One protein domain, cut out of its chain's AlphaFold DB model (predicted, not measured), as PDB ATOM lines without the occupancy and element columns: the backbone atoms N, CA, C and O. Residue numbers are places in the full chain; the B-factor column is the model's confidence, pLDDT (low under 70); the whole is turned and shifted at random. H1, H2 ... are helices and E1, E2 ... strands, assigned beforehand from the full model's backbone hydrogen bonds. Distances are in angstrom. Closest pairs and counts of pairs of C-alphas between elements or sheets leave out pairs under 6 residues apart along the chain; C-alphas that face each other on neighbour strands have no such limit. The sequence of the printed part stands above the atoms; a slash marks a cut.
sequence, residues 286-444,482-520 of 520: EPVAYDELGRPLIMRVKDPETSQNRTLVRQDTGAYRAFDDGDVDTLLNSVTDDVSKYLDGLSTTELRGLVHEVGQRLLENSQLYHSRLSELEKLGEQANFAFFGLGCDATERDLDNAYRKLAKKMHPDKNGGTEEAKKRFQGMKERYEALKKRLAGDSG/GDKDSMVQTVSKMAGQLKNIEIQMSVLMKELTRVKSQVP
ATOM      1  N   GLU A 286     204.787 180.401 304.159       90.62
ATOM      2  CA  GLU A 286     205.806 179.547 303.549       90.62
ATOM      3  C   GLU A 286     207.169 179.773 304.236       90.62
ATOM      4  O   GLU A 286     207.664 180.903 304.249       90.62
ATOM      5  N   PRO A 287     207.797 178.748 304.838       91.88
ATOM      6  CA  PRO A 287     209.095 178.893 305.490       91.88
ATOM      7  C   PRO A 287     210.231 178.985 304.457       91.88
ATOM      8  O   PRO A 287     210.498 178.044 303.715       91.88
ATOM      9  N   VAL A 288     210.926 180.123 304.451       92.38
ATOM     10  CA  VAL A 288     212.034 180.451 303.536       92.38
ATOM     11  C   VAL A 288     213.381 179.987 304.097       92.38
ATOM     12  O   VAL A 288     214.247 179.532 303.355       92.38
ATOM     13  N   ALA A 289     213.568 180.110 305.413       91.12
ATOM     14  CA  ALA A 289     214.769 179.673 306.122       91.12
ATOM     15  C   ALA A 289     214.417 179.193 307.536       91.12
ATOM     16  O   ALA A 289     213.409 179.615 308.106       91.12
ATOM     17  N   TYR A 290     215.279 178.355 308.114       91.69
ATOM     18  CA  TYR A 290     215.106 177.746 309.434       91.69
ATOM     19  C   TYR A 290     216.296 178.053 310.355       91.69
ATOM     20  O   TYR A 290     217.392 178.346 309.874       91.69
ATOM     21  N   ASP A 291     216.078 177.977 311.669       88.62
ATOM     22  CA  ASP A 291     217.140 177.946 312.677       88.62
ATOM     23  C   ASP A 291     217.710 176.525 312.863       88.62
ATOM     24  O   ASP A 291     217.181 175.544 312.337       88.62
ATOM     25  N   GLU A 292     218.800 176.401 313.626       87.50
ATOM     26  CA  GLU A 292     219.478 175.119 313.908       87.50
ATOM     27  C   GLU A 292     218.580 174.087 314.617       87.50
ATOM     28  O   GLU A 292     218.882 172.896 314.630       87.50
ATOM     29  N   LEU A 293     217.459 174.537 315.192       87.44
ATOM     30  CA  LEU A 293     216.460 173.715 315.874       87.44
ATOM     31  C   LEU A 293     215.264 173.382 314.962       87.44
ATOM     32  O   LEU A 293     214.245 172.883 315.438       87.44
ATOM     33  N   GLY A 294     215.371 173.656 313.656       85.50
ATOM     34  CA  GLY A 294     214.355 173.341 312.649       85.50
ATOM     35  C   GLY A 294     213.108 174.227 312.706       85.50
ATOM     36  O   GLY A 294     212.099 173.897 312.085       85.50
ATOM     37  N   ARG A 295     213.142 175.346 313.438       86.38
ATOM     38  CA  ARG A 295     212.020 176.297 313.531       86.38
ATOM     39  C   ARG A 295     212.175 177.366 312.449       86.38
ATOM     40  O   ARG A 295     213.308 177.729 312.137       86.38
ATOM     41  N   PRO A 296     211.090 177.907 311.874       89.44
ATOM     42  CA  PRO A 296     211.211 178.944 310.860       89.44
ATOM     43  C   PRO A 296     211.895 180.204 311.418       89.44
ATOM     44  O   PRO A 296     211.625 180.652 312.536       89.44
ATOM     45  N   LEU A 297     212.796 180.749 310.608       92.31
ATOM     46  CA  LEU A 297     213.615 181.934 310.875       92.31
ATOM     47  C   LEU A 297     213.236 183.088 309.935       92.31
ATOM     48  O   LEU A 297     213.204 184.244 310.349       92.31
ATOM     49  N   ILE A 298     212.906 182.752 308.684       94.56
ATOM     50  CA  ILE A 298     212.362 183.659 307.669       94.56
ATOM     51  C   ILE A 298     211.133 182.975 307.059       94.56
ATOM     52  O   ILE A 298     211.200 181.790 306.721       94.56
ATOM     53  N   MET A 299     210.017 183.691 306.921       94.50
ATOM     54  CA  MET A 299     208.754 183.173 306.381       94.50
ATOM     55  C   MET A 299     208.119 184.169 305.414       94.50
ATOM     56  O   MET A 299     208.013 185.347 305.745       94.50
ATOM     57  N   ARG A 300     207.612 183.707 304.268       94.06
ATOM     58  CA  ARG A 300     206.764 184.518 303.387       94.06
ATOM     59  C   ARG A 300     205.301 184.329 303.789       94.06
ATOM     60  O   ARG A 300     204.780 183.215 303.779       94.06
ATOM     61  N   VAL A 301     204.644 185.413 304.189       93.44
ATOM     62  CA  VAL A 301     203.263 185.423 304.690       93.44
ATOM     63  C   VAL A 301     202.426 186.329 303.801       93.44
ATOM     64  O   VAL A 301     202.837 187.444 303.489       93.44
ATOM     65  N   LYS A 302     201.231 185.871 303.428       92.31
ATOM     66  CA  LYS A 302     200.223 186.729 302.804       92.31
ATOM     67  C   LYS A 302     199.432 187.438 303.902       92.31
ATOM     68  O   LYS A 302     198.899 186.771 304.790       92.31
ATOM     69  N   ASP A 303     199.366 188.763 303.865       85.62
ATOM     70  CA  ASP A 303     198.575 189.529 304.825       85.62
ATOM     71  C   ASP A 303     197.066 189.250 304.630       85.62
ATOM     72  O   ASP A 303     196.592 189.240 303.487       85.62
ATOM     73  N   PRO A 304     196.298 188.976 305.704       83.12
ATOM     74  CA  PRO A 304     194.887 188.621 305.587       83.12
ATOM     75  C   PRO A 304     193.974 189.805 305.239       83.12
ATOM     76  O   PRO A 304     192.889 189.572 304.709       83.12
ATOM     77  N   GLU A 305     194.384 191.047 305.516       84.06
ATOM     78  CA  GLU A 305     193.597 192.254 305.251       84.06
ATOM     79  C   GLU A 305     193.918 192.829 303.867       84.06
ATOM     80  O   GLU A 305     193.009 193.066 303.071       84.06
ATOM     81  N   THR A 306     195.203 193.010 303.541       86.12
ATOM     82  CA  THR A 306     195.608 193.633 302.265       86.12
ATOM     83  C   THR A 306     195.793 192.638 301.121       86.12
ATOM     84  O   THR A 306     195.817 193.029 299.954       86.12
ATOM     85  N   SER A 307     195.927 191.340 301.422       85.62
ATOM     86  CA  SER A 307     196.312 190.302 300.459       85.62
ATOM     87  C   SER A 307     197.675 190.506 299.765       85.62
ATOM     88  O   SER A 307     197.971 189.781 298.812       85.62
ATOM     89  N   GLN A 308     198.527 191.414 300.249       86.88
ATOM     90  CA  GLN A 308     199.925 191.532 299.809       86.88
ATOM     91  C   GLN A 308     200.792 190.433 300.437       86.88
ATOM     92  O   GLN A 308     200.456 189.871 301.483       86.88
ATOM     93  N   ASN A 309     201.919 190.124 299.799       91.06
ATOM     94  CA  ASN A 309     202.940 189.253 300.375       91.06
ATOM     95  C   ASN A 309     203.907 190.098 301.218       91.06
ATOM     96  O   ASN A 309     204.256 191.204 300.822       91.06
ATOM     97  N   ARG A 310     204.376 189.564 302.347       93.62
ATOM     98  CA  ARG A 310     205.474 190.145 303.134       93.62
ATOM     99  C   ARG A 310     206.404 189.069 303.675       93.62
ATOM    100  O   ARG A 310     205.968 187.948 303.958       93.62
ATOM    101  N   THR A 311     207.662 189.423 303.889       96.12
ATOM    102  CA  THR A 311     208.643 188.546 304.530       96.12
ATOM    103  C   THR A 311     208.709 188.859 306.020       96.12
ATOM    104  O   THR A 311     209.057 189.966 306.419       96.12
ATOM    105  N   LEU A 312     208.374 187.878 306.856       94.81
ATOM    106  CA  LEU A 312     208.585 187.938 308.297       94.81
ATOM    107  C   LEU A 312     209.947 187.341 308.645       94.81
ATOM    108  O   LEU A 312     210.263 186.223 308.234       94.81
ATOM    109  N   VAL A 313     210.723 188.056 309.454       95.38
ATOM    110  CA  VAL A 313     211.991 187.591 310.020       95.38
ATOM    111  C   VAL A 313     211.877 187.513 311.531       95.38
ATOM    112  O   VAL A 313     211.460 188.471 312.181       95.38
ATOM    113  N   ARG A 314     212.282 186.380 312.100       93.19
ATOM    114  CA  ARG A 314     212.341 186.173 313.544       93.19
ATOM    115  C   ARG A 314     213.648 186.739 314.107       93.19
ATOM    116  O   ARG A 314     214.728 186.358 313.664       93.19
ATOM    117  N   GLN A 315     213.534 187.636 315.079       91.25
ATOM    118  CA  GLN A 315     214.654 188.227 315.815       91.25
ATOM    119  C   GLN A 315     215.066 187.344 317.008       91.25
ATOM    120  O   GLN A 315     214.284 186.515 317.483       91.25
ATOM    121  N   ASP A 316     216.264 187.576 317.551       85.25
ATOM    122  CA  ASP A 316     216.814 186.844 318.708       85.25
ATOM    123  C   ASP A 316     215.952 186.983 319.978       85.25
ATOM    124  O   ASP A 316     215.929 186.102 320.837       85.25
ATOM    125  N   THR A 317     215.180 188.070 320.070       86.94
ATOM    126  CA  THR A 317     214.169 188.331 321.112       86.94
ATOM    127  C   THR A 317     212.954 187.399 321.041       86.94
ATOM    128  O   THR A 317     212.119 187.408 321.944       86.94
ATOM    129  N   GLY A 318     212.807 186.632 319.957       81.12
ATOM    130  CA  GLY A 318     211.615 185.847 319.636       81.12
ATOM    131  C   GLY A 318     210.498 186.639 318.945       81.12
ATOM    132  O   GLY A 318     209.541 186.020 318.482       81.12
ATOM    133  N   ALA A 319     210.619 187.967 318.836       88.62
ATOM    134  CA  ALA A 319     209.698 188.800 318.066       88.62
ATOM    135  C   ALA A 319     209.876 188.594 316.550       88.62
ATOM    136  O   ALA A 319     210.906 188.093 316.094       88.62
ATOM    137  N   TYR A 320     208.885 189.021 315.766       90.19
ATOM    138  CA  TYR A 320     208.976 189.063 314.306       90.19
ATOM    139  C   TYR A 320     208.999 190.506 313.802       90.19
ATOM    140  O   TYR A 320     208.160 191.321 314.186       90.19
ATOM    141  N   ARG A 321     209.927 190.782 312.885       92.81
ATOM    142  CA  ARG A 321     209.941 191.970 312.031       92.81
ATOM    143  C   ARG A 321     209.323 191.621 310.681       92.81
ATOM    144  O   ARG A 321     209.588 190.544 310.153       92.81
ATOM    145  N   ALA A 322     208.522 192.522 310.126       93.44
ATOM    146  CA  ALA A 322     208.052 192.436 308.748       93.44
ATOM    147  C   ALA A 322     208.972 193.222 307.800       93.44
ATOM    148  O   ALA A 322     209.618 194.179 308.222       93.44
ATOM    149  N   PHE A 323     208.979 192.811 306.535       95.50
ATOM    150  CA  PHE A 323     209.397 193.603 305.383       95.50
ATOM    151  C   PHE A 323     208.264 193.553 304.348       95.50
ATOM    152  O   PHE A 323     207.943 192.469 303.853       95.50
ATOM    153  N   ASP A 324     207.629 194.692 304.058       92.56
ATOM    154  CA  ASP A 324     206.419 194.782 303.215       92.56
ATOM    155  C   ASP A 324     206.484 195.898 302.151       92.56
ATOM    156  O   ASP A 324     207.544 196.505 301.960       92.56
ATOM    157  N   ASP A 325     205.395 196.077 301.384       89.12
ATOM    158  CA  ASP A 325     205.018 197.268 300.590       89.12
ATOM    159  C   ASP A 325     205.911 198.500 300.860       89.12
ATOM    160  O   ASP A 325     206.706 198.925 300.016       89.12
ATOM    161  N   GLY A 326     205.811 199.036 302.080       90.50
ATOM    162  CA  GLY A 326     206.431 200.297 302.478       90.50
ATOM    163  C   GLY A 326     207.941 200.238 302.717       90.50
ATOM    164  O   GLY A 326     208.615 201.241 302.481       90.50
ATOM    165  N   ASP A 327     208.502 199.100 303.139       92.12
ATOM    166  CA  ASP A 327     209.949 198.975 303.389       92.12
ATOM    167  C   ASP A 327     210.757 199.116 302.095       92.12
ATOM    168  O   ASP A 327     211.756 199.839 302.063       92.12
ATOM    169  N   VAL A 328     210.324 198.458 301.012       92.88
ATOM    170  CA  VAL A 328     211.048 198.534 299.732       92.88
ATOM    171  C   VAL A 328     210.750 199.842 299.001       92.88
ATOM    172  O   VAL A 328     211.670 200.389 298.408       92.88
ATOM    173  N   ASP A 329     209.545 200.417 299.098       90.94
ATOM    174  CA  ASP A 329     209.312 201.780 298.583       90.94
ATOM    175  C   ASP A 329     210.229 202.801 299.286       90.94
ATOM    176  O   ASP A 329     210.928 203.576 298.631       90.94
ATOM    177  N   THR A 330     210.346 202.710 300.617       92.00
ATOM    178  CA  THR A 330     211.286 203.530 301.401       92.00
ATOM    179  C   THR A 330     212.733 203.306 300.950       92.00
ATOM    180  O   THR A 330     213.473 204.273 300.774       92.00
ATOM    181  N   LEU A 331     213.146 202.058 300.702       91.25
ATOM    182  CA  LEU A 331     214.477 201.716 300.178       91.25
ATOM    183  C   LEU A 331     214.735 202.292 298.772       91.25
ATOM    184  O   LEU A 331     215.856 202.696 298.470       91.25
ATOM    185  N   LEU A 332     213.716 202.335 297.911       90.75
ATOM    186  CA  LEU A 332     213.810 202.843 296.540       90.75
ATOM    187  C   LEU A 332     213.807 204.377 296.482       90.75
ATOM    188  O   LEU A 332     214.445 204.950 295.596       90.75
ATOM    189  N   ASN A 333     213.099 205.041 297.399       89.25
ATOM    190  CA  ASN A 333     212.831 206.484 297.360       89.25
ATOM    191  C   ASN A 333     213.670 207.329 298.339       89.25
ATOM    192  O   ASN A 333     213.647 208.556 298.244       89.25
ATOM    193  N   SER A 334     214.429 206.710 299.248       88.06
ATOM    194  CA  SER A 334     215.323 207.409 300.187       88.06
ATOM    195  C   SER A 334     216.700 207.760 299.595       88.06
ATOM    196  O   SER A 334     217.054 207.387 298.474       88.06
ATOM    197  N   VAL A 335     217.477 208.552 300.345       80.94
ATOM    198  CA  VAL A 335     218.833 208.985 299.973       80.94
ATOM    199  C   VAL A 335     219.836 207.860 300.246       80.94
ATOM    200  O   VAL A 335     219.732 207.167 301.257       80.94
ATOM    201  N   THR A 336     220.844 207.713 299.380       82.00
ATOM    202  CA  THR A 336     221.902 206.682 299.454       82.00
ATOM    203  C   THR A 336     222.511 206.525 300.842       82.00
ATOM    204  O   THR A 336     222.701 205.413 301.322       82.00
ATOM    205  N   ASP A 337     222.785 207.640 301.508       82.69
ATOM    206  CA  ASP A 337     223.451 207.670 302.805       82.69
ATOM    207  C   ASP A 337     222.546 207.131 303.921       82.69
ATOM    208  O   ASP A 337     223.038 206.570 304.896       82.69
ATOM    209  N   ASP A 338     221.230 207.298 303.792       86.38
ATOM    210  CA  ASP A 338     220.245 206.807 304.757       86.38
ATOM    211  C   ASP A 338     219.899 205.336 304.504       86.38
ATOM    212  O   ASP A 338     219.761 204.578 305.466       86.38
ATOM    213  N   VAL A 339     219.889 204.903 303.234       88.31
ATOM    214  CA  VAL A 339     219.863 203.481 302.854       88.31
ATOM    215  C   VAL A 339     221.031 202.731 303.496       88.31
ATOM    216  O   VAL A 339     220.803 201.726 304.165       88.31
ATOM    217  N   SER A 340     222.265 203.230 303.359       87.56
ATOM    218  CA  SER A 340     223.451 202.582 303.936       87.56
ATOM    219  C   SER A 340     223.325 202.412 305.454       87.56
ATOM    220  O   SER A 340     223.386 201.292 305.952       87.56
ATOM    221  N   LYS A 341     223.007 203.494 306.186       90.44
ATOM    222  CA  LYS A 341     222.800 203.459 307.651       90.44
ATOM    223  C   LYS A 341     221.695 202.478 308.069       90.44
ATOM    224  O   LYS A 341     221.820 201.823 309.103       90.44
ATOM    225  N   TYR A 342     220.606 202.393 307.297       90.94
ATOM    226  CA  TYR A 342     219.508 201.458 307.554       90.94
ATOM    227  C   TYR A 342     219.958 200.003 307.384       90.94
ATOM    228  O   TYR A 342     219.667 199.181 308.252       90.94
ATOM    229  N   LEU A 343     220.689 199.696 306.306       92.50
ATOM    230  CA  LEU A 343     221.186 198.350 306.005       92.50
ATOM    231  C   LEU A 343     222.262 197.888 307.001       92.50
ATOM    232  O   LEU A 343     222.185 196.760 307.492       92.50
ATOM    233  N   ASP A 344     223.202 198.764 307.367       90.50
ATOM    234  CA  ASP A 344     224.242 198.495 308.374       90.50
ATOM    235  C   ASP A 344     223.633 198.126 309.741       90.50
ATOM    236  O   ASP A 344     224.128 197.239 310.449       90.50
ATOM    237  N   GLY A 345     222.521 198.788 310.088       91.50
ATOM    238  CA  GLY A 345     221.762 198.583 311.321       91.50
ATOM    239  C   GLY A 345     220.954 197.282 311.394       91.50
ATOM    240  O   GLY A 345     220.426 196.972 312.461       91.50
ATOM    241  N   LEU A 346     220.844 196.503 310.310       93.00
ATOM    242  CA  LEU A 346     220.134 195.219 310.315       93.00
ATOM    243  C   LEU A 346     220.996 194.099 310.910       93.00
ATOM    244  O   LEU A 346     222.199 194.015 310.646       93.00
ATOM    245  N   SER A 347     220.390 193.162 311.642       93.69
ATOM    246  CA  SER A 347     221.035 191.867 311.902       93.69
ATOM    247  C   SER A 347     221.256 191.096 310.592       93.69
ATOM    248  O   SER A 347     220.553 191.301 309.601       93.69
ATOM    249  N   THR A 348     222.212 190.161 310.571       93.44
ATOM    250  CA  THR A 348     222.475 189.309 309.393       93.44
ATOM    251  C   THR A 348     221.215 188.547 308.954       93.44
ATOM    252  O   THR A 348     220.985 188.353 307.763       93.44
ATOM    253  N   THR A 349     220.355 188.171 309.902       93.25
ATOM    254  CA  THR A 349     219.083 187.480 309.653       93.25
ATOM    255  C   THR A 349     218.016 188.401 309.055       93.25
ATOM    256  O   THR A 349     217.343 188.016 308.100       93.25
ATOM    257  N   GLU A 350     217.890 189.635 309.551       94.75
ATOM    258  CA  GLU A 350     217.005 190.654 308.963       94.75
ATOM    259  C   GLU A 350     217.446 191.038 307.552       94.75
ATOM    260  O   GLU A 350     216.614 191.107 306.650       94.75
ATOM    261  N   LEU A 351     218.752 191.199 307.331       95.12
ATOM    262  CA  LEU A 351     219.310 191.507 306.018       95.12
ATOM    263  C   LEU A 351     219.071 190.363 305.011       95.12
ATOM    264  O   LEU A 351     218.686 190.638 303.877       95.12
ATOM    265  N   ARG A 352     219.170 189.085 305.423       94.62
ATOM    266  CA  ARG A 352     218.734 187.933 304.596       94.62
ATOM    267  C   ARG A 352     217.256 188.023 304.203       94.62
ATOM    268  O   ARG A 352     216.913 187.697 303.067       94.62
ATOM    269  N   GLY A 353     216.387 188.441 305.124       95.12
ATOM    270  CA  GLY A 353     214.959 188.618 304.856       95.12
ATOM    271  C   GLY A 353     214.672 189.769 303.897       95.12
ATOM    272  O   GLY A 353     213.871 189.605 302.981       95.12
ATOM    273  N   LEU A 354     215.383 190.891 304.035       95.50
ATOM    274  CA  LEU A 354     215.281 192.014 303.105       95.50
ATOM    275  C   LEU A 354     215.801 191.651 301.703       95.50
ATOM    276  O   LEU A 354     215.141 191.972 300.719       95.50
ATOM    277  N   VAL A 355     216.923 190.922 301.590       95.62
ATOM    278  CA  VAL A 355     217.391 190.368 300.301       95.62
ATOM    279  C   VAL A 355     216.320 189.475 299.672       95.62
ATOM    280  O   VAL A 355     216.077 189.572 298.470       95.62
ATOM    281  N   HIS A 356     215.649 188.633 300.467       95.12
ATOM    282  CA  HIS A 356     214.555 187.807 299.963       95.12
ATOM    283  C   HIS A 356     213.382 188.659 299.462       95.12
ATOM    284  O   HIS A 356     212.944 188.465 298.334       95.12
ATOM    285  N   GLU A 357     212.900 189.621 300.251       96.12
ATOM    286  CA  GLU A 357     211.740 190.443 299.892       96.12
ATOM    287  C   GLU A 357     211.996 191.302 298.641       96.12
ATOM    288  O   GLU A 357     211.211 191.263 297.692       96.12
ATOM    289  N   VAL A 358     213.134 192.003 298.578       95.94
ATOM    290  CA  VAL A 358     213.523 192.791 297.393       95.94
ATOM    291  C   VAL A 358     213.724 191.875 296.176       95.94
ATOM    292  O   VAL A 358     213.312 192.224 295.069       95.94
ATOM    293  N   GLY A 359     214.281 190.673 296.370       94.81
ATOM    294  CA  GLY A 359     214.424 189.659 295.321       94.81
ATOM    295  C   GLY A 359     213.086 189.140 294.781       94.81
ATOM    296  O   GLY A 359     212.946 188.960 293.569       94.81
ATOM    297  N   GLN A 360     212.082 188.956 295.646       94.88
ATOM    298  CA  GLN A 360     210.725 188.584 295.236       94.88
ATOM    299  C   GLN A 360     210.045 189.717 294.461       94.88
ATOM    300  O   GLN A 360     209.523 189.469 293.375       94.88
ATOM    301  N   ARG A 361     210.114 190.970 294.938       94.81
ATOM    302  CA  ARG A 361     209.538 192.114 294.203       94.81
ATOM    303  C   ARG A 361     210.206 192.350 292.857       94.81
ATOM    304  O   ARG A 361     209.515 192.628 291.881       94.81
ATOM    305  N   LEU A 362     211.525 192.177 292.767       94.62
ATOM    306  CA  LEU A 362     212.257 192.242 291.500       94.62
ATOM    307  C   LEU A 362     211.764 191.183 290.498       94.62
ATOM    308  O   LEU A 362     211.602 191.480 289.311       94.62
ATOM    309  N   LEU A 363     211.490 189.964 290.969       93.62
ATOM    310  CA  LEU A 363     210.949 188.884 290.147       93.62
ATOM    311  C   LEU A 363     209.493 189.158 289.725       93.62
ATOM    312  O   LEU A 363     209.170 189.034 288.542       93.62
ATOM    313  N   GLU A 364     208.634 189.567 290.658       93.56
ATOM    314  CA  GLU A 364     207.209 189.838 290.426       93.56
ATOM    315  C   GLU A 364     207.004 191.051 289.494       93.56
ATOM    316  O   GLU A 364     206.308 190.932 288.480       93.56
ATOM    317  N   ASN A 365     207.690 192.178 289.732       94.56
ATOM    318  CA  ASN A 365     207.615 193.355 288.855       94.56
ATOM    319  C   ASN A 365     208.235 193.101 287.472       94.56
ATOM    320  O   ASN A 365     207.723 193.619 286.478       94.56
ATOM    321  N   SER A 366     209.277 192.265 287.355       95.56
ATOM    322  CA  SER A 366     209.798 191.865 286.041       95.56
ATOM    323  C   SER A 366     208.810 190.989 285.262       95.56
ATOM    324  O   SER A 366     208.583 191.234 284.073       95.56
ATOM    325  N   GLN A 367     208.177 190.002 285.907       95.75
ATOM    326  CA  GLN A 367     207.144 189.181 285.266       95.75
ATOM    327  C   GLN A 367     205.955 190.037 284.815       95.75
ATOM    328  O   GLN A 367     205.492 189.901 283.679       95.75
ATOM    329  N   LEU A 368     205.509 190.974 285.659       95.88
ATOM    330  CA  LEU A 368     204.460 191.931 285.315       95.88
ATOM    331  C   LEU A 368     204.873 192.824 284.135       95.88
ATOM    332  O   LEU A 368     204.075 193.019 283.218       95.88
ATOM    333  N   TYR A 369     206.116 193.317 284.106       96.62
ATOM    334  CA  TYR A 369     206.647 194.131 283.008       96.62
ATOM    335  C   TYR A 369     206.626 193.375 281.675       96.62
ATOM    336  O   TYR A 369     206.047 193.859 280.702       96.62
ATOM    337  N   HIS A 370     207.161 192.151 281.631       94.56
ATOM    338  CA  HIS A 370     207.137 191.333 280.414       94.56
ATOM    339  C   HIS A 370     205.708 190.934 280.000       94.56
ATOM    340  O   HIS A 370     205.405 190.885 278.807       94.56
ATOM    341  N   SER A 371     204.796 190.727 280.960       97.00
ATOM    342  CA  SER A 371     203.373 190.508 280.676       97.00
ATOM    343  C   SER A 371     202.724 191.731 280.015       97.00
ATOM    344  O   SER A 371     202.011 191.578 279.021       97.00
ATOM    345  N   ARG A 372     202.976 192.947 280.522       97.25
ATOM    346  CA  ARG A 372     202.470 194.201 279.930       97.25
ATOM    347  C   ARG A 372     203.122 194.523 278.587       97.25
ATOM    348  O   ARG A 372     202.455 195.071 277.715       97.25
ATOM    349  N   LEU A 373     204.383 194.139 278.385       95.69
ATOM    350  CA  LEU A 373     205.069 194.289 277.102       95.69
ATOM    351  C   LEU A 373     204.399 193.414 276.034       95.69
ATOM    352  O   LEU A 373     204.006 193.923 274.989       95.69
ATOM    353  N   SER A 374     204.137 192.142 276.352       95.81
ATOM    354  CA  SER A 374     203.414 191.238 275.448       95.81
ATOM    355  C   SER A 374     201.952 191.651 275.215       95.81
ATOM    356  O   SER A 374     201.394 191.382 274.151       95.81
ATOM    357  N   GLU A 375     201.309 192.313 276.183       95.69
ATOM    358  CA  GLU A 375     199.986 192.929 276.001       95.69
ATOM    359  C   GLU A 375     200.042 194.099 275.000       95.69
ATOM    360  O   GLU A 375     199.227 194.148 274.078       95.69
ATOM    361  N   LEU A 376     201.024 195.001 275.129       94.88
ATOM    362  CA  LEU A 376     201.238 196.110 274.192       94.88
ATOM    363  C   LEU A 376     201.559 195.613 272.772       94.88
ATOM    364  O   LEU A 376     200.991 196.130 271.813       94.88
ATOM    365  N   GLU A 377     202.423 194.605 272.631       92.88
ATOM    366  CA  GLU A 377     202.775 193.996 271.339       92.88
ATOM    367  C   GLU A 377     201.530 193.456 270.616       92.88
ATOM    368  O   GLU A 377     201.256 193.841 269.478       92.88
ATOM    369  N   LYS A 378     200.715 192.644 271.305       92.50
ATOM    370  CA  LYS A 378     199.471 192.069 270.756       92.50
ATOM    371  C   LYS A 378     198.453 193.136 270.356       92.50
ATOM    372  O   LYS A 378     197.831 193.026 269.301       92.50
ATOM    373  N   LEU A 379     198.296 194.186 271.164       93.25
ATOM    374  CA  LEU A 379     197.413 195.312 270.843       93.25
ATOM    375  C   LEU A 379     197.945 196.141 269.662       93.25
ATOM    376  O   LEU A 379     197.159 196.611 268.840       93.25
ATOM    377  N   GLY A 380     199.268 196.278 269.533       92.19
ATOM    378  CA  GLY A 380     199.920 196.901 268.380       92.19
ATOM    379  C   GLY A 380     199.693 196.118 267.084       92.19
ATOM    380  O   GLY A 380     199.356 196.711 266.058       92.19
ATOM    381  N   GLU A 381     199.794 194.787 267.127       91.06
ATOM    382  CA  GLU A 381     199.416 193.924 266.002       91.06
ATOM    383  C   GLU A 381     197.929 194.052 265.657       91.06
ATOM    384  O   GLU A 381     197.594 194.280 264.495       91.06
ATOM    385  N   GLN A 382     197.035 193.971 266.648       91.75
ATOM    386  CA  GLN A 382     195.592 194.116 266.442       91.75
ATOM    387  C   GLN A 382     195.247 195.470 265.799       91.75
ATOM    388  O   GLN A 382     194.476 195.513 264.841       91.75
ATOM    389  N   ALA A 383     195.875 196.563 266.245       91.44
ATOM    390  CA  ALA A 383     195.737 197.884 265.633       91.44
ATOM    391  C   ALA A 383     196.274 197.939 264.187       91.44
ATOM    392  O   ALA A 383     195.760 198.701 263.366       91.44
ATOM    393  N   ASN A 384     197.290 197.140 263.843       93.19
ATOM    394  CA  ASN A 384     197.803 197.035 262.475       93.19
ATOM    395  C   ASN A 384     196.859 196.244 261.557       93.19
ATOM    396  O   ASN A 384     196.622 196.686 260.434       93.19
ATOM    397  N   PHE A 385     196.272 195.133 262.017       93.94
ATOM    398  CA  PHE A 385     195.241 194.418 261.249       93.94
ATOM    399  C   PHE A 385     193.979 195.277 261.073       93.94
ATOM    400  O   PHE A 385     193.504 195.446 259.946       93.94
ATOM    401  N   ALA A 386     193.510 195.928 262.143       93.25
ATOM    402  CA  ALA A 386     192.369 196.842 262.100       93.25
ATOM    403  C   ALA A 386     192.583 198.013 261.118       93.25
ATOM    404  O   ALA A 386     191.665 198.369 260.380       93.25
ATOM    405  N   PHE A 387     193.803 198.559 261.026       93.50
ATOM    406  CA  PHE A 387     194.160 199.599 260.049       93.50
ATOM    407  C   PHE A 387     193.988 199.149 258.583       93.50
ATOM    408  O   PHE A 387     193.629 199.957 257.726       93.50
ATOM    409  N   PHE A 388     194.184 197.861 258.286       94.75
ATOM    410  CA  PHE A 388     193.908 197.276 256.967       94.75
ATOM    411  C   PHE A 388     192.454 196.797 256.790       94.75
ATOM    412  O   PHE A 388     192.086 196.375 255.691       94.75
ATOM    413  N   GLY A 389     191.615 196.893 257.827       93.62
ATOM    414  CA  GLY A 389     190.246 196.369 257.834       93.62
ATOM    415  C   GLY A 389     190.186 194.843 257.948       93.62
ATOM    416  O   GLY A 389     189.319 194.222 257.337       93.62
ATOM    417  N   LEU A 390     191.137 194.247 258.672       94.69
ATOM    418  CA  LEU A 390     191.315 192.804 258.840       94.69
ATOM    419  C   LEU A 390     191.195 192.388 260.314       94.69
ATOM    420  O   LEU A 390     191.465 193.183 261.215       94.69
ATOM    421  N   GLY A 391     190.825 191.127 260.547       92.19
ATOM    422  CA  GLY A 391     190.967 190.470 261.849       92.19
ATOM    423  C   GLY A 391     192.403 189.986 262.092       92.19
ATOM    424  O   GLY A 391     193.231 189.971 261.182       92.19
ATOM    425  N   CYS A 392     192.710 189.587 263.329       87.50
ATOM    426  CA  CYS A 392     194.023 189.044 263.715       87.50
ATOM    427  C   CYS A 392     194.305 187.631 263.154       87.50
ATOM    428  O   CYS A 392     195.452 187.174 263.179       87.50
ATOM    429  N   ASP A 393     193.257 186.986 262.640       89.00
ATOM    430  CA  ASP A 393     193.177 185.694 261.953       89.00
ATOM    431  C   ASP A 393     193.385 185.785 260.426       89.00
ATOM    432  O   ASP A 393     193.407 184.763 259.739       89.00
ATOM    433  N   ALA A 394     193.534 186.994 259.871       92.69
ATOM    434  CA  ALA A 394     193.657 187.200 258.431       92.69
ATOM    435  C   ALA A 394     194.946 186.600 257.842       92.69
ATOM    436  O   ALA A 394     196.042 186.769 258.383       92.69
ATOM    437  N   THR A 395     194.826 185.948 256.680       94.62
ATOM    438  CA  THR A 395     195.968 185.309 256.009       94.62
ATOM    439  C   THR A 395     196.875 186.332 255.322       94.62
ATOM    440  O   THR A 395     196.455 187.451 255.009       94.62
ATOM    441  N   GLU A 396     198.107 185.935 254.993       94.31
ATOM    442  CA  GLU A 396     199.033 186.782 254.227       94.31
ATOM    443  C   GLU A 396     198.412 187.258 252.905       94.31
ATOM    444  O   GLU A 396     198.520 188.427 252.548       94.31
ATOM    445  N   ARG A 397     197.661 186.389 252.215       94.25
ATOM    446  CA  ARG A 397     196.941 186.730 250.981       94.25
ATOM    447  C   ARG A 397     195.896 187.829 251.202       94.25
ATOM    448  O   ARG A 397     195.643 188.627 250.298       94.25
ATOM    449  N   ASP A 398     195.270 187.877 252.372       95.62
ATOM    450  CA  ASP A 398     194.249 188.876 252.695       95.62
ATOM    451  C   ASP A 398     194.897 190.213 253.083       95.62
ATOM    452  O   ASP A 398     194.441 191.262 252.617       95.62
ATOM    453  N   LEU A 399     196.030 190.172 253.798       96.06
ATOM    454  CA  LEU A 399     196.924 191.313 254.031       96.06
ATOM    455  C   LEU A 399     197.428 191.922 252.712       96.06
ATOM    456  O   LEU A 399     197.284 193.126 252.495       96.06
ATOM    457  N   ASP A 400     197.943 191.100 251.796       95.50
ATOM    458  CA  ASP A 400     198.408 191.515 250.468       95.50
ATOM    459  C   ASP A 400     197.278 192.184 249.665       95.50
ATOM    460  O   ASP A 400     197.450 193.249 249.065       95.50
ATOM    461  N   ASN A 401     196.075 191.600 249.693       96.56
ATOM    462  CA  ASN A 401     194.894 192.159 249.037       96.56
ATOM    463  C   ASN A 401     194.424 193.476 249.672       96.56
ATOM    464  O   ASN A 401     194.011 194.385 248.943       96.56
ATOM    465  N   ALA A 402     194.465 193.606 250.999       96.75
ATOM    466  CA  ALA A 402     194.111 194.835 251.704       96.75
ATOM    467  C   ALA A 402     195.130 195.952 251.422       96.75
ATOM    468  O   ALA A 402     194.737 197.050 251.020       96.75
ATOM    469  N   TYR A 403     196.428 195.650 251.505       97.06
ATOM    470  CA  TYR A 403     197.513 196.572 251.168       97.06
ATOM    471  C   TYR A 403     197.402 197.078 249.721       97.06
ATOM    472  O   TYR A 403     197.360 198.286 249.491       97.06
ATOM    473  N   ARG A 404     197.224 196.182 248.736       96.19
ATOM    474  CA  ARG A 404     197.035 196.555 247.316       96.19
ATOM    475  C   ARG A 404     195.797 197.438 247.084       96.19
ATOM    476  O   ARG A 404     195.809 198.269 246.171       96.19
ATOM    477  N   LYS A 405     194.731 197.287 247.882       96.00
ATOM    478  CA  LYS A 405     193.529 198.149 247.843       96.00
ATOM    479  C   LYS A 405     193.773 199.511 248.500       96.00
ATOM    480  O   LYS A 405     193.306 200.519 247.969       96.00
ATOM    481  N   LEU A 406     194.477 199.554 249.631       94.56
ATOM    482  CA  LEU A 406     194.719 200.774 250.404       94.56
ATOM    483  C   LEU A 406     195.795 201.658 249.756       94.56
ATOM    484  O   LEU A 406     195.569 202.854 249.571       94.56
ATOM    485  N   ALA A 407     196.893 201.070 249.277       95.69
ATOM    486  CA  ALA A 407     197.963 201.782 248.580       95.69
ATOM    487  C   ALA A 407     197.460 202.523 247.328       95.69
ATOM    488  O   ALA A 407     197.836 203.668 247.097       95.69
ATOM    489  N   LYS A 408     196.522 201.936 246.568       95.25
ATOM    490  CA  LYS A 408     195.881 202.595 245.409       95.25
ATOM    491  C   LYS A 408     195.025 203.819 245.770       95.25
ATOM    492  O   LYS A 408     194.754 204.626 244.878       95.25
ATOM    493  N   LYS A 409     194.599 203.949 247.033       93.88
ATOM    494  CA  LYS A 409     193.878 205.116 247.577       93.88
ATOM    495  C   LYS A 409     194.845 206.144 248.175       93.88
ATOM    496  O   LYS A 409     194.700 207.329 247.914       93.88
ATOM    497  N   MET A 410     195.833 205.684 248.945       92.69
ATOM    498  CA  MET A 410     196.788 206.527 249.681       92.69
ATOM    499  C   MET A 410     198.010 206.983 248.864       92.69
ATOM    500  O   MET A 410     198.840 207.720 249.389       92.69
ATOM    501  N   HIS A 411     198.153 206.551 247.606       92.81
ATOM    502  CA  HIS A 411     199.297 206.890 246.751       92.81
ATOM    503  C   HIS A 411     199.541 208.413 246.694       92.81
ATOM    504  O   HIS A 411     198.587 209.147 246.411       92.81
ATOM    505  N   PRO A 412     200.773 208.912 246.932       94.00
ATOM    506  CA  PRO A 412     201.018 210.339 247.160       94.00
ATOM    507  C   PRO A 412     200.608 211.228 245.980       94.00
ATOM    508  O   PRO A 412     199.988 212.261 246.204       94.00
ATOM    509  N   ASP A 413     200.846 210.794 244.740       92.50
ATOM    510  CA  ASP A 413     200.384 211.456 243.506       92.50
ATOM    511  C   ASP A 413     198.874 211.787 243.533       92.50
ATOM    512  O   ASP A 413     198.469 212.928 243.325       92.50
ATOM    513  N   LYS A 414     198.037 210.827 243.949       91.56
ATOM    514  CA  LYS A 414     196.575 211.002 244.062       91.56
ATOM    515  C   LYS A 414     196.133 211.820 245.278       91.56
ATOM    516  O   LYS A 414     194.950 212.112 245.418       91.56
ATOM    517  N   ASN A 415     197.071 212.164 246.155       91.31
ATOM    518  CA  ASN A 415     196.864 212.901 247.400       91.31
ATOM    519  C   ASN A 415     197.700 214.203 247.411       91.31
ATOM    520  O   ASN A 415     198.145 214.669 248.462       91.31
ATOM    521  N   GLY A 416     197.929 214.786 246.226       86.06
ATOM    522  CA  GLY A 416     198.559 216.100 246.048       86.06
ATOM    523  C   GLY A 416     200.080 216.134 246.226       86.06
ATOM    524  O   GLY A 416     200.639 217.212 246.391       86.06
ATOM    525  N   GLY A 417     200.756 214.981 246.250       88.12
ATOM    526  CA  GLY A 417     202.221 214.869 246.321       88.12
ATOM    527  C   GLY A 417     202.870 215.320 247.638       88.12
ATOM    528  O   GLY A 417     204.094 215.277 247.751       88.12
ATOM    529  N   THR A 418     202.074 215.741 248.625       93.00
ATOM    530  CA  THR A 418     202.544 216.388 249.862       93.00
ATOM    531  C   THR A 418     203.406 215.475 250.741       93.00
ATOM    532  O   THR A 418     203.235 214.253 250.756       93.00
ATOM    533  N   GLU A 419     204.286 216.068 251.555       92.19
ATOM    534  CA  GLU A 419     205.082 215.326 252.547       92.19
ATOM    535  C   GLU A 419     204.207 214.575 253.562       92.19
ATOM    536  O   GLU A 419     204.555 213.477 253.993       92.19
ATOM    537  N   GLU A 420     203.021 215.098 253.887       91.94
ATOM    538  CA  GLU A 420     202.036 214.364 254.683       91.94
ATOM    539  C   GLU A 420     201.526 213.107 253.972       91.94
ATOM    540  O   GLU A 420     201.455 212.044 254.591       91.94
ATOM    541  N   ALA A 421     201.192 213.192 252.681       91.06
ATOM    542  CA  ALA A 421     200.754 212.034 251.907       91.06
ATOM    543  C   ALA A 421     201.868 210.978 251.801       91.06
ATOM    544  O   ALA A 421     201.612 209.796 252.034       91.06
ATOM    545  N   LYS A 422     203.116 211.404 251.548       93.38
ATOM    546  CA  LYS A 422     204.301 210.528 251.565       93.38
ATOM    547  C   LYS A 422     204.477 209.848 252.926       93.38
ATOM    548  O   LYS A 422     204.569 208.623 252.982       93.38
ATOM    549  N   LYS A 423     204.440 210.606 254.029       94.25
ATOM    550  CA  LYS A 423     204.588 210.089 255.403       94.25
ATOM    551  C   LYS A 423     203.481 209.098 255.781       94.25
ATOM    552  O   LYS A 423     203.767 208.066 256.384       94.25
ATOM    553  N   ARG A 424     202.228 209.363 255.392       92.12
ATOM    554  CA  ARG A 424     201.092 208.443 255.606       92.12
ATOM    555  C   ARG A 424     201.233 207.158 254.777       92.12
ATOM    556  O   ARG A 424     200.961 206.076 255.292       92.12
ATOM    557  N   PHE A 425     201.684 207.254 253.524       94.06
ATOM    558  CA  PHE A 425     201.944 206.092 252.662       94.06
ATOM    559  C   PHE A 425     203.105 205.231 253.186       94.06
ATOM    560  O   PHE A 425     202.991 204.007 253.234       94.06
ATOM    561  N   GLN A 426     204.188 205.860 253.648       94.44
ATOM    562  CA  GLN A 426     205.324 205.172 254.263       94.44
ATOM    563  C   GLN A 426     204.919 204.453 255.562       94.44
ATOM    564  O   GLN A 426     205.188 203.265 255.699       94.44
ATOM    565  N   GLY A 427     204.158 205.101 256.452       93.50
ATOM    566  CA  GLY A 427     203.640 204.449 257.665       93.50
ATOM    567  C   GLY A 427     202.675 203.283 257.385       93.50
ATOM    568  O   GLY A 427     202.642 202.310 258.133       93.50
ATOM    569  N   MET A 428     201.912 203.327 256.285       95.69
ATOM    570  CA  MET A 428     201.125 202.176 255.808       95.69
ATOM    571  C   MET A 428     202.034 201.025 255.344       95.69
ATOM    572  O   MET A 428     201.746 199.866 255.641       95.69
ATOM    573  N   LYS A 429     203.121 201.325 254.623       95.56
ATOM    574  CA  LYS A 429     204.097 200.325 254.166       95.56
ATOM    575  C   LYS A 429     204.817 199.657 255.343       95.56
ATOM    576  O   LYS A 429     204.891 198.436 255.367       95.56
ATOM    577  N   GLU A 430     205.251 200.429 256.338       95.31
ATOM    578  CA  GLU A 430     205.896 199.922 257.561       95.31
ATOM    579  C   GLU A 430     204.996 198.930 258.315       95.31
ATOM    580  O   GLU A 430     205.443 197.846 258.689       95.31
ATOM    581  N   ARG A 431     203.697 199.240 258.462       94.88
ATOM    582  CA  ARG A 431     202.713 198.311 259.055       94.88
ATOM    583  C   ARG A 431     202.550 197.025 258.240       94.88
ATOM    584  O   ARG A 431     202.423 195.953 258.825       94.88
ATOM    585  N   TYR A 432     202.552 197.113 256.908       95.56
ATOM    586  CA  TYR A 432     202.475 195.939 256.032       95.56
ATOM    587  C   TYR A 432     203.738 195.070 256.117       95.56
ATOM    588  O   TYR A 432     203.620 193.862 256.304       95.56
ATOM    589  N   GLU A 433     204.937 195.661 256.042       94.94
ATOM    590  CA  GLU A 433     206.208 194.927 256.136       94.94
ATOM    591  C   GLU A 433     206.352 194.243 257.517       94.94
ATOM    592  O   GLU A 433     206.761 193.082 257.583       94.94
ATOM    593  N   ALA A 434     205.904 194.887 258.605       92.69
ATOM    594  CA  ALA A 434     205.851 194.285 259.942       92.69
ATOM    595  C   ALA A 434     204.873 193.094 260.040       92.69
ATOM    596  O   ALA A 434     205.257 192.020 260.507       92.69
ATOM    597  N   LEU A 435     203.625 193.245 259.570       93.56
ATOM    598  CA  LEU A 435     202.641 192.154 259.598       93.56
ATOM    599  C   LEU A 435     203.036 190.979 258.691       93.56
ATOM    600  O   LEU A 435     202.859 189.824 259.080       93.56
ATOM    601  N   LYS A 436     203.614 191.254 257.515       94.06
ATOM    602  CA  LYS A 436     204.124 190.218 256.606       94.06
ATOM    603  C   LYS A 436     205.248 189.420 257.268       94.06
ATOM    604  O   LYS A 436     205.214 188.196 257.230       94.06
ATOM    605  N   LYS A 437     206.184 190.092 257.954       91.75
ATOM    606  CA  LYS A 437     207.254 189.425 258.715       91.75
ATOM    607  C   LYS A 437     206.715 188.551 259.852       91.75
ATOM    608  O   LYS A 437     207.249 187.467 260.066       91.75
ATOM    609  N   ARG A 438     205.649 188.974 260.549       90.25
ATOM    610  CA  ARG A 438     204.983 188.137 261.566       90.25
ATOM    611  C   ARG A 438     204.394 186.866 260.953       90.25
ATOM    612  O   ARG A 438     204.614 185.786 261.481       90.25
ATOM    613  N   LEU A 439     203.651 186.997 259.852       88.69
ATOM    614  CA  LEU A 439     202.995 185.864 259.190       88.69
ATOM    615  C   LEU A 439     204.015 184.885 258.588       88.69
ATOM    616  O   LEU A 439     203.890 183.684 258.797       88.69
ATOM    617  N   ALA A 440     205.071 185.391 257.944       85.75
ATOM    618  CA  ALA A 440     206.173 184.568 257.445       85.75
ATOM    619  C   ALA A 440     206.952 183.850 258.568       85.75
ATOM    620  O   ALA A 440     207.508 182.783 258.342       85.75
ATOM    621  N   GLY A 441     206.980 184.400 259.788       68.44
ATOM    622  CA  GLY A 441     207.609 183.755 260.945       68.44
ATOM    623  C   GLY A 441     206.876 182.509 261.466       68.44
ATOM    624  O   GLY A 441     207.485 181.723 262.188       68.44
ATOM    625  N   ASP A 442     205.603 182.327 261.102       58.31
ATOM    626  CA  ASP A 442     204.777 181.157 261.451       58.31
ATOM    627  C   ASP A 442     204.820 180.072 260.348       58.31
ATOM    628  O   ASP A 442     204.633 178.884 260.608       58.31
ATOM    629  N   SER A 443     205.138 180.468 259.109       47.00
ATOM    630  CA  SER A 443     205.297 179.586 257.946       47.00
ATOM    631  C   SER A 443     206.769 179.458 257.537       47.00
ATOM    632  O   SER A 443     207.280 180.274 256.769       47.00
ATOM    633  N   GLY A 444     207.449 178.425 258.039       47.34
ATOM    634  CA  GLY A 444     208.856 178.168 257.717       47.34
ATOM    635  C   GLY A 444     209.148 178.051 256.212       47.34
ATOM    636  O   GLY A 444     208.325 177.544 255.454       47.34
ATOM    637  N   GLY A 482     226.079 184.383 304.589       88.69
ATOM    638  CA  GLY A 482     226.905 184.566 305.785       88.69
ATOM    639  C   GLY A 482     227.486 185.975 305.919       88.69
ATOM    640  O   GLY A 482     227.607 186.469 307.039       88.69
ATOM    641  N   ASP A 483     227.793 186.627 304.798       93.38
ATOM    642  CA  ASP A 483     228.434 187.940 304.755       93.38
ATOM    643  C   ASP A 483     227.412 189.085 304.668       93.38
ATOM    644  O   ASP A 483     226.508 189.084 303.829       93.38
ATOM    645  N   LYS A 484     227.576 190.100 305.523       93.44
ATOM    646  CA  LYS A 484     226.763 191.316 305.446       93.44
ATOM    647  C   LYS A 484     227.086 192.126 304.195       93.44
ATOM    648  O   LYS A 484     226.149 192.562 303.534       93.44
ATOM    649  N   ASP A 485     228.356 192.295 303.836       92.38
ATOM    650  CA  ASP A 485     228.753 193.225 302.773       92.38
ATOM    651  C   ASP A 485     228.270 192.722 301.403       92.38
ATOM    652  O   ASP A 485     227.679 193.477 300.626       92.38
ATOM    653  N   SER A 486     228.406 191.415 301.143       93.94
ATOM    654  CA  SER A 486     227.811 190.719 299.995       93.94
ATOM    655  C   SER A 486     226.295 190.929 299.910       93.94
ATOM    656  O   SER A 486     225.763 191.204 298.828       93.94
ATOM    657  N   MET A 487     225.581 190.865 301.040       94.38
ATOM    658  CA  MET A 487     224.140 191.112 301.073       94.38
ATOM    659  C   MET A 487     223.769 192.591 300.883       94.38
ATOM    660  O   MET A 487     222.852 192.867 300.114       94.38
ATOM    661  N   VAL A 488     224.480 193.552 301.485       93.88
ATOM    662  CA  VAL A 488     224.240 195.002 301.297       93.88
ATOM    663  C   VAL A 488     224.429 195.410 299.831       93.88
ATOM    664  O   VAL A 488     223.586 196.111 299.259       93.88
ATOM    665  N   GLN A 489     225.489 194.911 299.186       92.00
ATOM    666  CA  GLN A 489     225.728 195.103 297.751       92.00
ATOM    667  C   GLN A 489     224.613 194.466 296.904       92.00
ATOM    668  O   GLN A 489     224.169 195.048 295.911       92.00
ATOM    669  N   THR A 490     224.117 193.298 297.320       94.06
ATOM    670  CA  THR A 490     223.019 192.586 296.652       94.06
ATOM    671  C   THR A 490     221.691 193.337 296.753       94.06
ATOM    672  O   THR A 490     221.045 193.534 295.723       94.06
ATOM    673  N   VAL A 491     221.309 193.828 297.941       94.19
ATOM    674  CA  VAL A 491     220.110 194.668 298.133       94.19
ATOM    675  C   VAL A 491     220.198 195.920 297.264       94.19
ATOM    676  O   VAL A 491     219.285 196.184 296.485       94.19
ATOM    677  N   SER A 492     221.320 196.645 297.329       91.38
ATOM    678  CA  SER A 492     221.546 197.863 296.536       91.38
ATOM    679  C   SER A 492     221.404 197.607 295.030       91.38
ATOM    680  O   SER A 492     220.750 198.374 294.319       91.38
ATOM    681  N   LYS A 493     221.957 196.491 294.535       92.00
ATOM    682  CA  LYS A 493     221.852 196.099 293.123       92.00
ATOM    683  C   LYS A 493     220.423 195.733 292.720       92.00
ATOM    684  O   LYS A 493     219.953 196.205 291.686       92.00
ATOM    685  N   MET A 494     219.726 194.927 293.524       94.62
ATOM    686  CA  MET A 494     218.339 194.543 293.245       94.62
ATOM    687  C   MET A 494     217.396 195.756 293.286       94.62
ATOM    688  O   MET A 494     216.558 195.893 292.398       94.62
ATOM    689  N   ALA A 495     217.575 196.674 294.242       92.50
ATOM    690  CA  ALA A 495     216.807 197.916 294.335       92.50
ATOM    691  C   ALA A 495     217.028 198.824 293.108       92.50
ATOM    692  O   ALA A 495     216.066 199.315 292.519       92.50
ATOM    693  N   GLY A 496     218.274 198.978 292.640       91.75
ATOM    694  CA  GLY A 496     218.567 199.709 291.400       91.75
ATOM    695  C   GLY A 496     217.899 199.098 290.159       91.75
ATOM    696  O   GLY A 496     217.387 199.821 289.301       91.75
ATOM    697  N   GLN A 497     217.840 197.764 290.072       93.50
ATOM    698  CA  GLN A 497     217.124 197.062 288.998       93.50
ATOM    699  C   GLN A 497     215.599 197.227 289.103       93.50
ATOM    700  O   GLN A 497     214.941 197.436 288.084       93.50
ATOM    701  N   LEU A 498     215.048 197.179 290.317       94.38
ATOM    702  CA  LEU A 498     213.623 197.354 290.600       94.38
ATOM    703  C   LEU A 498     213.148 198.769 290.219       94.38
ATOM    704  O   LEU A 498     212.211 198.899 289.432       94.38
ATOM    705  N   LYS A 499     213.888 199.809 290.627       93.75
ATOM    706  CA  LYS A 499     213.623 201.214 290.263       93.75
ATOM    707  C   LYS A 499     213.635 201.450 288.748       93.75
ATOM    708  O   LYS A 499     212.805 202.180 288.209       93.75
ATOM    709  N   ASN A 500     214.555 200.802 288.029       94.56
ATOM    710  CA  ASN A 500     214.599 200.849 286.565       94.56
ATOM    711  C   ASN A 500     213.355 200.191 285.931       94.56
ATOM    712  O   ASN A 500     212.777 200.739 284.993       94.56
ATOM    713  N   ILE A 501     212.899 199.051 286.464       95.25
ATOM    714  CA  ILE A 501     211.674 198.378 285.999       95.25
ATOM    715  C   ILE A 501     210.432 199.238 286.266       95.25
ATOM    716  O   ILE A 501     209.563 199.305 285.403       95.25
ATOM    717  N   GLU A 502     210.352 199.950 287.389       93.25
ATOM    718  CA  GLU A 502     209.245 200.871 287.699       93.25
ATOM    719  C   GLU A 502     209.189 202.064 286.735       93.25
ATOM    720  O   GLU A 502     208.126 202.378 286.188       93.25
ATOM    721  N   ILE A 503     210.339 202.679 286.436       93.81
ATOM    722  CA  ILE A 503     210.440 203.743 285.426       93.81
ATOM    723  C   ILE A 503     209.981 203.214 284.058       93.81
ATOM    724  O   ILE A 503     209.124 203.831 283.416       93.81
ATOM    725  N   GLN A 504     210.474 202.046 283.632       94.50
ATOM    726  CA  GLN A 504     210.079 201.421 282.364       94.50
ATOM    727  C   GLN A 504     208.593 201.029 282.337       94.50
ATOM    728  O   GLN A 504     207.929 201.234 281.320       94.50
ATOM    729  N   MET A 505     208.041 200.536 283.450       96.88
ATOM    730  CA  MET A 505     206.617 200.237 283.622       96.88
ATOM    731  C   MET A 505     205.762 201.499 283.458       96.88
ATOM    732  O   MET A 505     204.733 201.455 282.783       96.88
ATOM    733  N   SER A 506     206.189 202.637 284.012       95.44
ATOM    734  CA  SER A 506     205.449 203.902 283.899       95.44
ATOM    735  C   SER A 506     205.318 204.380 282.444       95.44
ATOM    736  O   SER A 506     204.261 204.871 282.042       95.44
ATOM    737  N   VAL A 507     206.359 204.184 281.625       96.50
ATOM    738  CA  VAL A 507     206.350 204.492 280.184       96.50
ATOM    739  C   VAL A 507     205.509 203.466 279.424       96.50
ATOM    740  O   VAL A 507     204.649 203.839 278.624       96.50
ATOM    741  N   LEU A 508     205.694 202.178 279.721       96.06
ATOM    742  CA  LEU A 508     204.954 201.073 279.111       96.06
ATOM    743  C   LEU A 508     203.439 201.204 279.326       96.06
ATOM    744  O   LEU A 508     202.672 201.040 278.383       96.06
ATOM    745  N   MET A 509     202.992 201.570 280.530       96.06
ATOM    746  CA  MET A 509     201.571 201.759 280.847       96.06
ATOM    747  C   MET A 509     200.954 202.986 280.154       96.06
ATOM    748  O   MET A 509     199.785 202.933 279.757       96.06
ATOM    749  N   LYS A 510     201.724 204.064 279.934       96.12
ATOM    750  CA  LYS A 510     201.293 205.206 279.101       96.12
ATOM    751  C   LYS A 510     201.075 204.768 277.649       96.12
ATOM    752  O   LYS A 510     200.016 205.036 277.085       96.12
ATOM    753  N   GLU A 511     202.022 204.030 277.071       94.88
ATOM    754  CA  GLU A 511     201.926 203.502 275.702       94.88
ATOM    755  C   GLU A 511     200.797 202.474 275.536       94.88
ATOM    756  O   GLU A 511     200.024 202.547 274.582       94.88
ATOM    757  N   LEU A 512     200.625 201.573 276.500       94.56
ATOM    758  CA  LEU A 512     199.545 200.584 276.532       94.56
ATOM    759  C   LEU A 512     198.169 201.268 276.589       94.56
ATOM    760  O   LEU A 512     197.255 200.880 275.862       94.56
ATOM    761  N   THR A 513     198.038 202.354 277.357       94.81
ATOM    762  CA  THR A 513     196.829 203.200 277.365       94.81
ATOM    763  C   THR A 513     196.628 203.915 276.021       94.81
ATOM    764  O   THR A 513     195.515 203.938 275.496       94.81
ATOM    765  N   ARG A 514     197.708 204.445 275.425       93.50
ATOM    766  CA  ARG A 514     197.703 205.123 274.116       93.50
ATOM    767  C   ARG A 514     197.303 204.193 272.968       93.50
ATOM    768  O   ARG A 514     196.676 204.656 272.020       93.50
ATOM    769  N   VAL A 515     197.665 202.910 273.014       91.38
ATOM    770  CA  VAL A 515     197.281 201.922 271.990       91.38
ATOM    771  C   VAL A 515     195.873 201.378 272.239       91.38
ATOM    772  O   VAL A 515     195.116 201.246 271.279       91.38
ATOM    773  N   LYS A 516     195.454 201.157 273.495       92.12
ATOM    774  CA  LYS A 516     194.075 200.730 273.811       92.12
ATOM    775  C   LYS A 516     192.997 201.702 273.325       92.12
ATOM    776  O   LYS A 516     191.912 201.248 272.996       92.12
ATOM    777  N   SER A 517     193.284 203.000 273.230       89.62
ATOM    778  CA  SER A 517     192.359 203.993 272.658       89.62
ATOM    779  C   SER A 517     192.396 204.106 271.123       89.62
ATOM    780  O   SER A 517     191.640 204.893 270.556       89.62
ATOM    781  N   GLN A 518     193.261 203.340 270.444       81.75
ATOM    782  CA  GLN A 518     193.350 203.251 268.976       81.75
ATOM    783  C   GLN A 518     192.809 201.926 268.409       81.75
ATOM    784  O   GLN A 518     192.594 201.832 267.200       81.75
ATOM    785  N   VAL A 519     192.617 200.905 269.249       80.50
ATOM    786  CA  VAL A 519     191.962 199.645 268.872       80.50
ATOM    787  C   VAL A 519     190.435 199.850 268.926       80.50
ATOM    788  O   VAL A 519     189.964 200.414 269.915       80.50
ATOM    789  N   PRO A 520     189.677 199.457 267.882       62.50
ATOM    790  CA  PRO A 520     188.216 199.588 267.838       62.50
ATOM    791  C   PRO A 520     187.472 198.513 268.646       62.50
ATOM    792  O   PRO A 520     188.040 197.411 268.836       62.50
TER     793      PRO A 520
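What this domain is: This is residues 286 to 444 and 482 to 520 of the 520 residues of the protein "DnaJ protein" of Symbiodinium sp. CCMP2592 (UniProt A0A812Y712). What would a first look show? Two long helices, H3 and H7, lie side by side as a shaft, with the four-stranded sheet E1 to E4 packed on the first part of H3 and the short helix H1 packed across H7 at that same end. At the other end the antiparallel helix pair H4 and H6 stands across the last part of H3, like the bar of a T, with the tiny H5 between them along the chain. What is it made of? The printed part has 198 residues with four named strands and then seven named helices, in the order E1 E2 E3 E4 H1 H2 H3 H4 H5 H6 H7; the class is mixed, and the antiparallel sheet, in the order E1 E2 E3 E4, is a meander, each strand the antiparallel neighbour of the one before. It is an extended rod, with a radius of gyration of the C-alphas of 26.0 A and spans of 81 by 35 by 35 A.

How they stand to each other: How do the strands sit, and what is on their sheet? E1, residues 286 to 290, E2, residues 296 to 302, E3, residues 309 to 314, and E4, residues 320 to 323, form three hairpins in turn, with N 286 and O 300 at 2.8 A, N 299 and O 312 at 2.9 A, and N 313 and O 321 at 2.8 A within hydrogen-bond range. H3, residues 348 to 388, is on one face at a height over the sheet of 9.6 A, two layers with a helix on one face of a sheet. It runs along the strands, at 7 degrees to E3 on the local plane, and the closest C-alphas of E3 and H3, those of Thr 311 and Glu 357, are 5.9 A apart. What touches the long helices near the sheet's end? H7, residues 484 to 516, touches H3 at a shallow tilt of 21 degrees, the same way, the closest C-alphas being those of Leu 376 and Leu 512, 5.3 A apart. H1, residues 325 to 333, touches H7 at residues 495 to 499 of H7 alone, about perpendicular at 85 degrees, with the C-alphas of Leu 332 and Ala 495 closest at 6.2 A. H2, residues 336 to 344, is close to H7 but not clearly touching; their closest C-alphas, those of Leu 343 and Val 488, are 6.5 A apart. What stands at the far end? H6, residues 419 to 440, touches H4, residues 396 to 410, at a shallow tilt of 3 degrees, opposite ways, with the C-alphas of Met 410 and Phe 425 closest at 6.0 A. H3 touches H6 with residues 381 to 385 alone, at a steep tilt of 68 degrees, only just short of about perpendicular, the C-alphas of Asn 384 and Arg 431 being closest at 6.1 A. H5, residues 412 to 415, touches H6, with the C-alphas of Pro 412 and Ala 421 closest at 5.0 A, and meets H4 only through their link. How are the helices' backbones? Every O i to N i+4 pair is within hydrogen-bond range in H1, H2, H3, H6 and H7, and 9 of 11 are in H4; H5 is too short for such a pair.

Where its parts are: Where does the first element begin? E1 begins with C-alpha 286 at (205.806, 179.547, 303.549); of the strands that follow, E2 is 15.7 A long from first to last C-alpha and E3 16.5 A. Where do the long helices lie? H3 runs 60.2 A from C-alpha 348 at (222.475, 189.309, 309.393) to C-alpha 388, and H6 is 31.2 A long and H4 20.4 A. H7 runs 46.5 A and ends with C-alpha 516 at (194.075, 200.730, 273.811).

The domain as a whole: How large is it? The two C-alphas farthest apart, those of Leu 293 and Gly 416, are 83.6 A apart. Is the printed part cut, and are any links long? Residues 445 to 481 are not printed, and C-alphas 444 and 482 are 51.7 A apart across the cut, on the link from H6 to H7; of the links that are printed whole, none is long. Where is confidence low? The mean pLDDT of the printed part is 91.5, and residues 441 to 444 and residue 520, the chain's last, are under 70.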